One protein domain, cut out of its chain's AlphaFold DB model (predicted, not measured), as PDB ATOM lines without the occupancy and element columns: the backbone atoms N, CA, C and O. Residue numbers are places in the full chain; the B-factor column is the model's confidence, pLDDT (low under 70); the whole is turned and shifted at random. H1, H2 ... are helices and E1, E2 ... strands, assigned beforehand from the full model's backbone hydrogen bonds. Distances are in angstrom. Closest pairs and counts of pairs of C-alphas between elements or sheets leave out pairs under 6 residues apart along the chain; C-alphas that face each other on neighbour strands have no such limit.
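This is residues 16 to 91 of the 385 residues of an uncharacterized protein of Chromobacterium violaceum (UniProt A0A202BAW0). A small two-stranded hairpin, E1 and E2, lies near the middle, with the longest helix, H2, packed on E1; H3 starts beside the first residue of E1, and H1 packs crosswise on H3. A 13-residue stretch without a named element, residues 67 to 79, links H2 to H3. The printed part has 76 residues, with three named helices and two named strands in the order H1, E1, E2, H2, H3; the sheet is antiparallel and the class is mostly helix. The whole is compact, with a radius of gyration of the C-alphas of 11.6 A and spans of 30 by 26 by 22 A.

H1 is residues 16 to 23, 10.6 A long, and its C-alpha 16 is at (168.704, 187.763, 30.495). E1 is residues 32 to 35, 10.5 A, and E2 is residues 41 to 44, 10.0 A. H2 is residues 53 to 66, 20.6 A, beginning with C-alpha 53 at (155.291, 167.721, 26.673). H3 is residues 80 to 89, 14.0 A, ending with C-alpha 89 at (174.222, 181.149, 41.802).

E1 and E2 form a hairpin with a tight link, antiparallel at 150 degrees; N 32 and O 44 are 2.8 A apart, within hydrogen-bond range. The closest C-alphas of E1 and H2, Met 35 and Gln 55, are 4.5 A apart. Those of E1 and H3, Arg 32 and Leu 80, are 5.5 A apart. H1 and H3 touch, about perpendicular at 74 degrees, with the C-alphas of Val 22 and Ala 84 closest at 6.3 A. H2 and H3 are apart. In H1, H2 and H3 every O i to N i+4 pair is within hydrogen-bond range.

The C-alphas farthest apart, those of Tyr 49 and Asp 91, are 32.7 A apart. The printed part has no cut, and the link from H2 to H3 is long. The mean pLDDT of the printed part is 70.3, and 40 residues are under 70, among them residues 66 to 77 and 81 to 91.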
ATOM      1  N   SER A  16     168.748 186.434  29.881       66.81
ATOM      2  CA  SER A  16     168.704 187.763  30.495       66.81
ATOM      3  C   SER A  16     167.268 188.231  30.750       66.81
ATOM      4  O   SER A  16     166.963 188.716  31.836       66.81
ATOM      5  N   ARG A  17     166.358 188.037  29.784       67.56
ATOM      6  CA  ARG A  17     164.935 188.383  29.954       67.56
ATOM      7  C   ARG A  17     164.216 187.425  30.898       67.56
ATOM      8  O   ARG A  17     163.354 187.848  31.662       67.56
ATOM      9  N   LEU A  18     164.591 186.146  30.881       69.31
ATOM     10  CA  LEU A  18     164.087 185.175  31.850       69.31
ATOM     11  C   LEU A  18     164.444 185.579  33.287       69.31
ATOM     12  O   LEU A  18     163.611 185.486  34.183       69.31
ATOM     13  N   LYS A  19     165.669 186.064  33.488       68.69
ATOM     14  CA  LYS A  19     166.155 186.564  34.772       68.69
ATOM     15  C   LYS A  19     165.375 187.800  35.235       68.69
ATOM     16  O   LYS A  19     164.910 187.829  36.366       68.69
ATOM     17  N   GLN A  20     165.117 188.757  34.341       70.75
ATOM     18  CA  GLN A  20     164.287 189.933  34.652       70.75
ATOM     19  C   GLN A  20     162.871 189.560  35.122       70.75
ATOM     20  O   GLN A  20     162.342 190.184  36.037       70.75
ATOM     21  N   LEU A  21     162.269 188.517  34.542       69.50
ATOM     22  CA  LEU A  21     160.956 188.013  34.962       69.50
ATOM     23  C   LEU A  21     160.971 187.374  36.354       69.50
ATOM     24  O   LEU A  21     159.990 187.472  37.087       69.50
ATOM     25  N   VAL A  22     162.072 186.707  36.698       68.25
ATOM     26  CA  VAL A  22     162.292 186.114  38.021       68.25
ATOM     27  C   VAL A  22     162.482 187.202  39.077       68.25
ATOM     28  O   VAL A  22     161.893 187.125  40.156       68.25
ATOM     29  N   ASP A  23     163.293 188.212  38.771       69.81
ATOM     30  CA  ASP A  23     163.669 189.248  39.732       69.81
ATOM     31  C   ASP A  23     162.577 190.314  39.906       69.81
ATOM     32  O   ASP A  23     162.439 190.873  40.988       69.81
ATOM     33  N   GLY A  24     161.721 190.527  38.900       68.38
ATOM     34  CA  GLY A  24     160.588 191.458  38.967       68.38
ATOM     35  C   GLY A  24     159.366 190.973  39.763       68.38
ATOM     36  O   GLY A  24     158.315 191.596  39.665       68.38
ATOM     37  N   HIS A  25     159.455 189.849  40.489       58.72
ATOM     38  CA  HIS A  25     158.389 189.248  41.324       58.72
ATOM     39  C   HIS A  25     157.033 188.972  40.640       58.72
ATOM     40  O   HIS A  25     156.084 188.547  41.296       58.72
ATOM     41  N   ALA A  26     156.927 189.128  39.319       59.84
ATOM     42  CA  ALA A  26     155.674 188.965  38.580       59.84
ATOM     43  C   ALA A  26     155.205 187.500  38.465       59.84
ATOM     44  O   ALA A  26     154.135 187.227  37.922       59.84
ATOM     45  N   VAL A  27     156.009 186.540  38.933       66.00
ATOM     46  CA  VAL A  27     155.775 185.116  38.712       66.00
ATOM     47  C   VAL A  27     156.156 184.291  39.943       66.00
ATOM     48  O   VAL A  27     157.257 184.401  40.471       66.00
ATOM     49  N   SER A  28     155.260 183.399  40.376       72.50
ATOM     50  CA  SER A  28     155.511 182.483  41.500       72.50
ATOM     51  C   SER A  28     156.695 181.545  41.223       72.50
ATOM     52  O   SER A  28     156.790 180.985  40.130       72.50
ATOM     53  N   GLU A  29     157.519 181.247  42.233       68.81
ATOM     54  CA  GLU A  29     158.599 180.241  42.160       68.81
ATOM     55  C   GLU A  29     158.108 178.842  41.745       68.81
ATOM     56  O   GLU A  29     158.857 178.033  41.189       68.81
ATOM     57  N   ARG A  30     156.821 178.553  41.976       75.44
ATOM     58  CA  ARG A  30     156.167 177.294  41.582       75.44
ATOM     59  C   ARG A  30     155.790 177.244  40.103       75.44
ATOM     60  O   ARG A  30     155.318 176.203  39.635       75.44
ATOM     61  N   SER A  31     155.971 178.344  39.381       79.94
ATOM     62  CA  SER A  31     155.669 178.421  37.958       79.94
ATOM     63  C   SER A  31     156.609 177.533  37.161       79.94
ATOM     64  O   SER A  31     157.716 177.212  37.584       79.94
ATOM     65  N   ARG A  32     156.146 177.084  36.006       83.00
ATOM     66  CA  ARG A  32     156.849 176.177  35.107       83.00
ATOM     67  C   ARG A  32     157.122 176.879  33.799       83.00
ATOM     68  O   ARG A  32     156.338 177.731  33.394       83.00
ATOM     69  N   ILE A  33     158.186 176.470  33.127       84.50
ATOM     70  CA  ILE A  33     158.543 177.008  31.818       84.50
ATOM     71  C   ILE A  33     158.276 176.001  30.696       84.50
ATOM     72  O   ILE A  33     158.511 174.797  30.831       84.50
ATOM     73  N   GLY A  34     157.789 176.514  29.574       86.25
ATOM     74  CA  GLY A  34     157.661 175.817  28.301       86.25
ATOM     75  C   GLY A  34     158.080 176.727  27.152       86.25
ATOM     76  O   GLY A  34     158.324 177.913  27.349       86.25
ATOM     77  N   MET A  35     158.179 176.177  25.946       84.50
ATOM     78  CA  MET A  35     158.507 176.943  24.745       84.50
ATOM     79  C   MET A  35     157.593 176.549  23.584       84.50
ATOM     80  O   MET A  35     157.461 175.368  23.241       84.50
ATOM     81  N   HIS A  36     156.934 177.539  22.985       83.25
ATOM     82  CA  HIS A  36     156.097 177.359  21.806       83.25
ATOM     83  C   HIS A  36     156.933 176.938  20.584       83.25
ATOM     84  O   HIS A  36     158.163 176.919  20.601       83.25
ATOM     85  N   LYS A  37     156.248 176.525  19.512       84.12
ATOM     86  CA  LYS A  37     156.892 176.093  18.257       84.12
ATOM     87  C   LYS A  37     157.618 177.227  17.518       84.12
ATOM     88  O   LYS A  37     158.518 176.941  16.746       84.12
ATOM     89  N   ASP A  38     157.225 178.470  17.771       81.44
ATOM     90  CA  ASP A  38     157.807 179.699  17.217       81.44
ATOM     91  C   ASP A  38     158.998 180.231  18.044       81.44
ATOM     92  O   ASP A  38     159.581 181.250  17.694       81.44
ATOM     93  N   GLY A  39     159.370 179.546  19.132       76.88
ATOM     94  CA  GLY A  39     160.444 179.964  20.037       76.88
ATOM     95  C   GLY A  39     159.990 180.842  21.207       76.88
ATOM     96  O   GLY A  39     160.799 181.119  22.092       76.88
ATOM     97  N   ALA A  40     158.715 181.230  21.289       78.44
ATOM     98  CA  ALA A  40     158.220 182.022  22.409       78.44
ATOM     99  C   ALA A  40     158.255 181.220  23.718       78.44
ATOM    100  O   ALA A  40     157.805 180.071  23.790       78.44
ATOM    101  N   LEU A  41     158.772 181.833  24.782       77.81
ATOM    102  CA  LEU A  41     158.772 181.236  26.112       77.81
ATOM    103  C   LEU A  41     157.398 181.399  26.777       77.81
ATOM    104  O   LEU A  41     156.784 182.460  26.736       77.81
ATOM    105  N   ILE A  42     156.947 180.343  27.442       78.75
ATOM    106  CA  ILE A  42     155.692 180.284  28.185       78.75
ATOM    107  C   ILE A  42     156.026 180.077  29.653       78.75
ATOM    108  O   ILE A  42     156.792 179.169  29.984       78.75
ATOM    109  N   VAL A  43     155.413 180.868  30.531       78.94
ATOM    110  CA  VAL A  43     155.514 180.678  31.976       78.94
ATOM    111  C   VAL A  43     154.130 180.391  32.535       78.94
ATOM    112  O   VAL A  43     153.181 181.116  32.269       78.94
ATOM    113  N   TYR A  44     153.998 179.295  33.274       77.56
ATOM    114  CA  TYR A  44     152.708 178.769  33.696       77.56
ATOM    115  C   TYR A  44     152.674 178.474  35.197       77.56
ATOM    116  O   TYR A  44     153.476 177.686  35.701       77.56
ATOM    117  N   SER A  45     151.701 179.048  35.900       70.75
ATOM    118  CA  SER A  45     151.436 178.843  37.325       70.75
ATOM    119  C   SER A  45     150.206 177.947  37.529       70.75
ATOM    120  O   SER A  45     149.066 178.392  37.433       70.75
ATOM    121  N   GLY A  46     150.416 176.662  37.838       68.81
ATOM    122  CA  GLY A  46     149.315 175.735  38.133       68.81
ATOM    123  C   GLY A  46     149.688 174.252  38.040       68.81
ATOM    124  O   GLY A  46     150.863 173.873  38.109       68.81
ATOM    125  N   ARG A  47     148.680 173.377  37.885       62.56
ATOM    126  CA  ARG A  47     148.889 171.921  37.749       62.56
ATOM    127  C   ARG A  47     149.531 171.561  36.403       62.56
ATOM    128  O   ARG A  47     149.206 172.139  35.372       62.56
ATOM    129  N   SER A  48     150.442 170.589  36.430       54.84
ATOM    130  CA  SER A  48     151.436 170.268  35.391       54.84
ATOM    131  C   SER A  48     150.924 169.898  34.006       54.84
ATOM    132  O   SER A  48     151.692 169.983  33.055       54.84
ATOM    133  N   TYR A  49     149.684 169.428  33.903       61.53
ATOM    134  CA  TYR A  49     149.142 168.832  32.681       61.53
ATOM    135  C   TYR A  49     148.748 169.863  31.613       61.53
ATOM    136  O   TYR A  49     148.411 169.468  30.505       61.53
ATOM    137  N   LEU A  50     148.814 171.167  31.914       63.94
ATOM    138  CA  LEU A  50     148.502 172.224  30.942       63.94
ATOM    139  C   LEU A  50     149.688 172.630  30.052       63.94
ATOM    140  O   LEU A  50     149.492 173.347  29.077       63.94
ATOM    141  N   LEU A  51     150.911 172.171  30.349       73.19
ATOM    142  CA  LEU A  51     152.051 172.333  29.443       73.19
ATOM    143  C   LEU A  51     152.167 171.100  28.554       73.19
ATOM    144  O   LEU A  51     152.338 169.982  29.046       73.19
ATOM    145  N   HIS A  52     152.133 171.308  27.240       82.19
ATOM    146  CA  HIS A  52     152.327 170.219  26.296       82.19
ATOM    147  C   HIS A  52     153.754 169.652  26.453       82.19
ATOM    148  O   HIS A  52     154.709 170.437  26.501       82.19
ATOM    149  N   PRO A  53     153.965 168.320  26.468       81.75
ATOM    150  CA  PRO A  53     155.291 167.721  26.673       81.75
ATOM    151  C   PRO A  53     156.377 168.285  25.745       81.75
ATOM    152  O   PRO A  53     157.485 168.590  26.184       81.75
ATOM    153  N   MET A  54     156.039 168.528  24.474       84.56
ATOM    154  CA  MET A  54     156.966 169.146  23.513       84.56
ATOM    155  C   MET A  54     157.399 170.567  23.890       84.56
ATOM    156  O   MET A  54     158.521 170.951  23.576       84.56
ATOM    157  N   GLN A  55     156.554 171.350  24.568       84.94
ATOM    158  CA  GLN A  55     156.940 172.685  25.032       84.94
ATOM    159  C   GLN A  55     157.996 172.592  26.134       84.94
ATOM    160  O   GLN A  55     158.941 173.379  26.149       84.94
ATOM    161  N   THR A  56     157.877 171.604  27.024       83.06
ATOM    162  CA  THR A  56     158.906 171.319  28.030       83.06
ATOM    163  C   THR A  56     160.212 170.869  27.377       83.06
ATOM    164  O   THR A  56     161.270 171.377  27.737       83.06
ATOM    165  N   VAL A  57     160.152 169.968  26.390       81.81
ATOM    166  CA  VAL A  57     161.348 169.485  25.675       81.81
ATOM    167  C   VAL A  57     162.082 170.634  24.980       81.81
ATOM    168  O   VAL A  57     163.296 170.754  25.134       81.81
ATOM    169  N   ARG A  58     161.366 171.518  24.275       85.06
ATOM    170  CA  ARG A  58     161.974 172.683  23.609       85.06
ATOM    171  C   ARG A  58     162.617 173.648  24.603       85.06
ATOM    172  O   ARG A  58     163.750 174.064  24.389       85.06
ATOM    173  N   ALA A  59     161.947 173.945  25.719       83.44
ATOM    174  CA  ALA A  59     162.522 174.785  26.770       83.44
ATOM    175  C   ALA A  59     163.798 174.162  27.367       83.44
ATOM    176  O   ALA A  59     164.788 174.856  27.582       83.44
ATOM    177  N   GLN A  60     163.816 172.841  27.577       81.25
ATOM    178  CA  GLN A  60     165.010 172.123  28.027       81.25
ATOM    179  C   GLN A  60     166.148 172.175  26.998       81.25
ATOM    180  O   GLN A  60     167.302 172.355  27.378       81.25
ATOM    181  N   GLN A  61     165.846 172.019  25.706       81.81
ATOM    182  CA  GLN A  61     166.836 172.126  24.629       81.81
ATOM    183  C   GLN A  61     167.425 173.534  24.543       81.81
ATOM    184  O   GLN A  61     168.643 173.668  24.462       81.81
ATOM    185  N   PHE A  62     166.582 174.565  24.630       81.62
ATOM    186  CA  PHE A  62     167.008 175.964  24.668       81.62
ATOM    187  C   PHE A  62     167.978 176.231  25.827       81.62
ATOM    188  O   PHE A  62     169.064 176.758  25.613       81.62
ATOM    189  N   LEU A  63     167.639 175.785  27.041       77.12
ATOM    190  CA  LEU A  63     168.506 175.967  28.209       77.12
ATOM    191  C   LEU A  63     169.826 175.191  28.098       77.12
ATOM    192  O   LEU A  63     170.874 175.718  28.456       77.12
ATOM    193  N   ARG A  64     169.803 173.969  27.548       75.69
ATOM    194  CA  ARG A  64     171.026 173.180  27.306       75.69
ATOM    195  C   ARG A  64     171.941 173.792  26.249       75.69
ATOM    196  O   ARG A  64     173.150 173.591  26.330       75.69
ATOM    197  N   ALA A  65     171.378 174.469  25.249       73.69
ATOM    198  CA  ALA A  65     172.159 175.150  24.223       73.69
ATOM    199  C   ALA A  65     172.960 176.323  24.813       73.69
ATOM    200  O   ALA A  65     174.074 176.580  24.357       73.69
ATOM    201  N   ASP A  66     172.416 176.987  25.837       65.62
ATOM    202  CA  ASP A  66     173.067 178.114  26.506       65.62
ATOM    203  C   ASP A  66     174.030 177.668  27.625       65.62
ATOM    204  O   ASP A  66     175.189 178.086  27.659       65.62
ATOM    205  N   ASP A  67     173.610 176.726  28.478       65.94
ATOM    206  CA  ASP A  67     174.478 176.077  29.468       65.94
ATOM    207  C   ASP A  67     174.106 174.583  29.629       65.94
ATOM    208  O   ASP A  67     173.091 174.257  30.255       65.94
ATOM    209  N   PRO A  68     174.925 173.641  29.117       55.22
ATOM    210  CA  PRO A  68     174.655 172.199  29.156       55.22
ATOM    211  C   PRO A  68     174.414 171.625  30.559       55.22
ATOM    212  O   PRO A  68     173.794 170.568  30.683       55.22
ATOM    213  N   HIS A  69     174.877 172.308  31.611       60.22
ATOM    214  CA  HIS A  69     174.764 171.855  32.999       60.22
ATOM    215  C   HIS A  69     173.428 172.261  33.658       60.22
ATOM    216  O   HIS A  69     173.110 171.822  34.765       60.22
ATOM    217  N   THR A  70     172.595 173.065  32.985       60.03
ATOM    218  CA  THR A  70     171.378 173.646  33.582       60.03
ATOM    219  C   THR A  70     170.160 172.725  33.639       60.03
ATOM    220  O   THR A  70     169.190 173.092  34.305       60.03
ATOM    221  N   VAL A  71     170.166 171.523  33.041       58.38
ATOM    222  CA  VAL A  71     168.944 170.694  32.941       58.38
ATOM    223  C   VAL A  71     169.169 169.227  33.352       58.38
ATOM    224  O   VAL A  71     169.949 168.536  32.696       58.38
ATOM    225  N   PRO A  72     168.447 168.688  34.360       54.41
ATOM    226  CA  PRO A  72     168.512 167.267  34.714       54.41
ATOM    227  C   PRO A  72     168.032 166.343  33.577       54.41
ATOM    228  O   PRO A  72     167.165 166.690  32.776       54.41
ATOM    229  N   GLY A  73     168.584 165.128  33.513       53.66
ATOM    230  CA  GLY A  73     168.430 164.178  32.400       53.66
ATOM    231  C   GLY A  73     167.055 163.513  32.208       53.66
ATOM    232  O   GLY A  73     166.980 162.520  31.493       53.66
ATOM    233  N   LYS A  74     165.965 164.006  32.811       58.16
ATOM    234  CA  LYS A  74     164.609 163.439  32.633       58.16
ATOM    235  C   LYS A  74     163.585 164.532  32.306       58.16
ATOM    236  O   LYS A  74     163.669 165.622  32.868       58.16
ATOM    237  N   SER A  75     162.609 164.222  31.440       54.88
ATOM    238  CA  SER A  75     161.512 165.090  30.942       54.88
ATOM    239  C   SER A  75     160.528 165.570  32.021       54.88
ATOM    240  O   SER A  75     159.315 165.419  31.895       54.88
ATOM    241  N   ARG A  76     161.019 166.137  33.122       66.38
ATOM    242  CA  ARG A  76     160.188 166.847  34.091       66.38
ATOM    243  C   ARG A  76     160.120 168.317  33.695       66.38
ATOM    244  O   ARG A  76     161.125 168.907  33.301       66.38
ATOM    245  N   ALA A  77     158.929 168.900  33.811       67.00
ATOM    246  CA  ALA A  77     158.748 170.337  33.658       67.00
ATOM    247  C   ALA A  77     159.677 171.079  34.626       67.00
ATOM    248  O   ALA A  77     159.672 170.795  35.827       67.00
ATOM    249  N   LEU A  78     160.472 172.002  34.090       72.00
ATOM    250  CA  LEU A  78     161.395 172.820  34.865       72.00
ATOM    251  C   LEU A  78     160.601 173.861  35.650       72.00
ATOM    252  O   LEU A  78     159.766 174.565  35.072       72.00
ATOM    253  N   ARG A  79     160.841 173.940  36.961       76.94
ATOM    254  CA  ARG A  79     160.282 175.005  37.794       76.94
ATOM    255  C   ARG A  79     161.128 176.260  37.633       76.94
ATOM    256  O   ARG A  79     162.352 176.188  37.551       76.94
ATOM    257  N   LEU A  80     160.461 177.405  37.613       71.94
ATOM    258  CA  LEU A  80     161.092 178.708  37.515       71.94
ATOM    259  C   LEU A  80     161.944 178.991  38.755       71.94
ATOM    260  O   LEU A  80     163.037 179.505  38.591       71.94
ATOM    261  N   GLY A  81     161.510 178.582  39.953       66.69
ATOM    262  CA  GLY A  81     162.306 178.700  41.182       66.69
ATOM    263  C   GLY A  81     163.639 177.941  41.126       66.69
ATOM    264  O   GLY A  81     164.674 178.491  41.487       66.69
ATOM    265  N   ASP A  82     163.653 176.719  40.581       69.38
ATOM    266  CA  ASP A  82     164.890 175.932  40.430       69.38
ATOM    267  C   ASP A  82     165.863 176.604  39.450       69.38
ATOM    268  O   ASP A  82     167.082 176.574  39.625       69.38
ATOM    269  N   LEU A  83     165.316 177.212  38.397       67.94
ATOM    270  CA  LEU A  83     166.085 177.945  37.404       67.94
ATOM    271  C   LEU A  83     166.573 179.290  37.949       67.94
ATOM    272  O   LEU A  83     167.727 179.639  37.738       67.94
ATOM    273  N   ALA A  84     165.737 179.998  38.704       64.38
ATOM    274  CA  ALA A  84     166.065 181.225  39.415       64.38
ATOM    275  C   ALA A  84     167.209 181.008  40.406       64.38
ATOM    276  O   ALA A  84     168.180 181.752  40.378       64.38
ATOM    277  N   ALA A  85     167.144 179.954  41.222       62.28
ATOM    278  CA  ALA A  85     168.220 179.589  42.137       62.28
ATOM    279  C   ALA A  85     169.538 179.339  41.382       62.28
ATOM    280  O   ALA A  85     170.582 179.844  41.780       62.28
ATOM    281  N   ARG A  86     169.494 178.646  40.237       62.62
ATOM    282  CA  ARG A  86     170.677 178.405  39.387       62.62
ATOM    283  C   ARG A  86     171.212 179.676  38.725       62.62
ATOM    284  O   ARG A  86     172.423 179.845  38.628       62.62
ATOM    285  N   LEU A  87     170.326 180.565  38.282       58.16
ATOM    286  CA  LEU A  87     170.691 181.854  37.696       58.16
ATOM    287  C   LEU A  87     171.252 182.817  38.750       58.16
ATOM    288  O   LEU A  87     172.180 183.555  38.446       58.16
ATOM    289  N   ARG A  88     170.757 182.768  39.991       55.16
ATOM    290  CA  ARG A  88     171.277 183.547  41.126       55.16
ATOM    291  C   ARG A  88     172.633 183.037  41.610       55.16
ATOM    292  O   ARG A  88     173.501 183.841  41.915       55.16
ATOM    293  N   VAL A  89     172.875 181.723  41.580       50.88
ATOM    294  CA  VAL A  89     174.222 181.149  41.802       50.88
ATOM    295  C   VAL A  89     175.224 181.620  40.730       50.88
ATOM    296  O   VAL A  89     176.428 181.639  40.970       50.88
ATOM    297  N   SER A  90     174.754 182.078  39.563       50.22
ATOM    298  CA  SER A  90     175.612 182.675  38.533       50.22
ATOM    299  C   SER A  90     176.025 184.133  38.807       50.22
ATOM    300  O   SER A  90     176.857 184.641  38.054       50.22
ATOM    301  N   ASP A  91     175.480 184.802  39.831       44.88
ATOM    302  CA  ASP A  91     175.804 186.205  40.156       44.88
ATOM    303  C   ASP A  91     176.974 186.369  41.140       44.88
ATOM    304  O   ASP A  91     177.464 187.480  41.339       44.88
TER     305      ASP A  91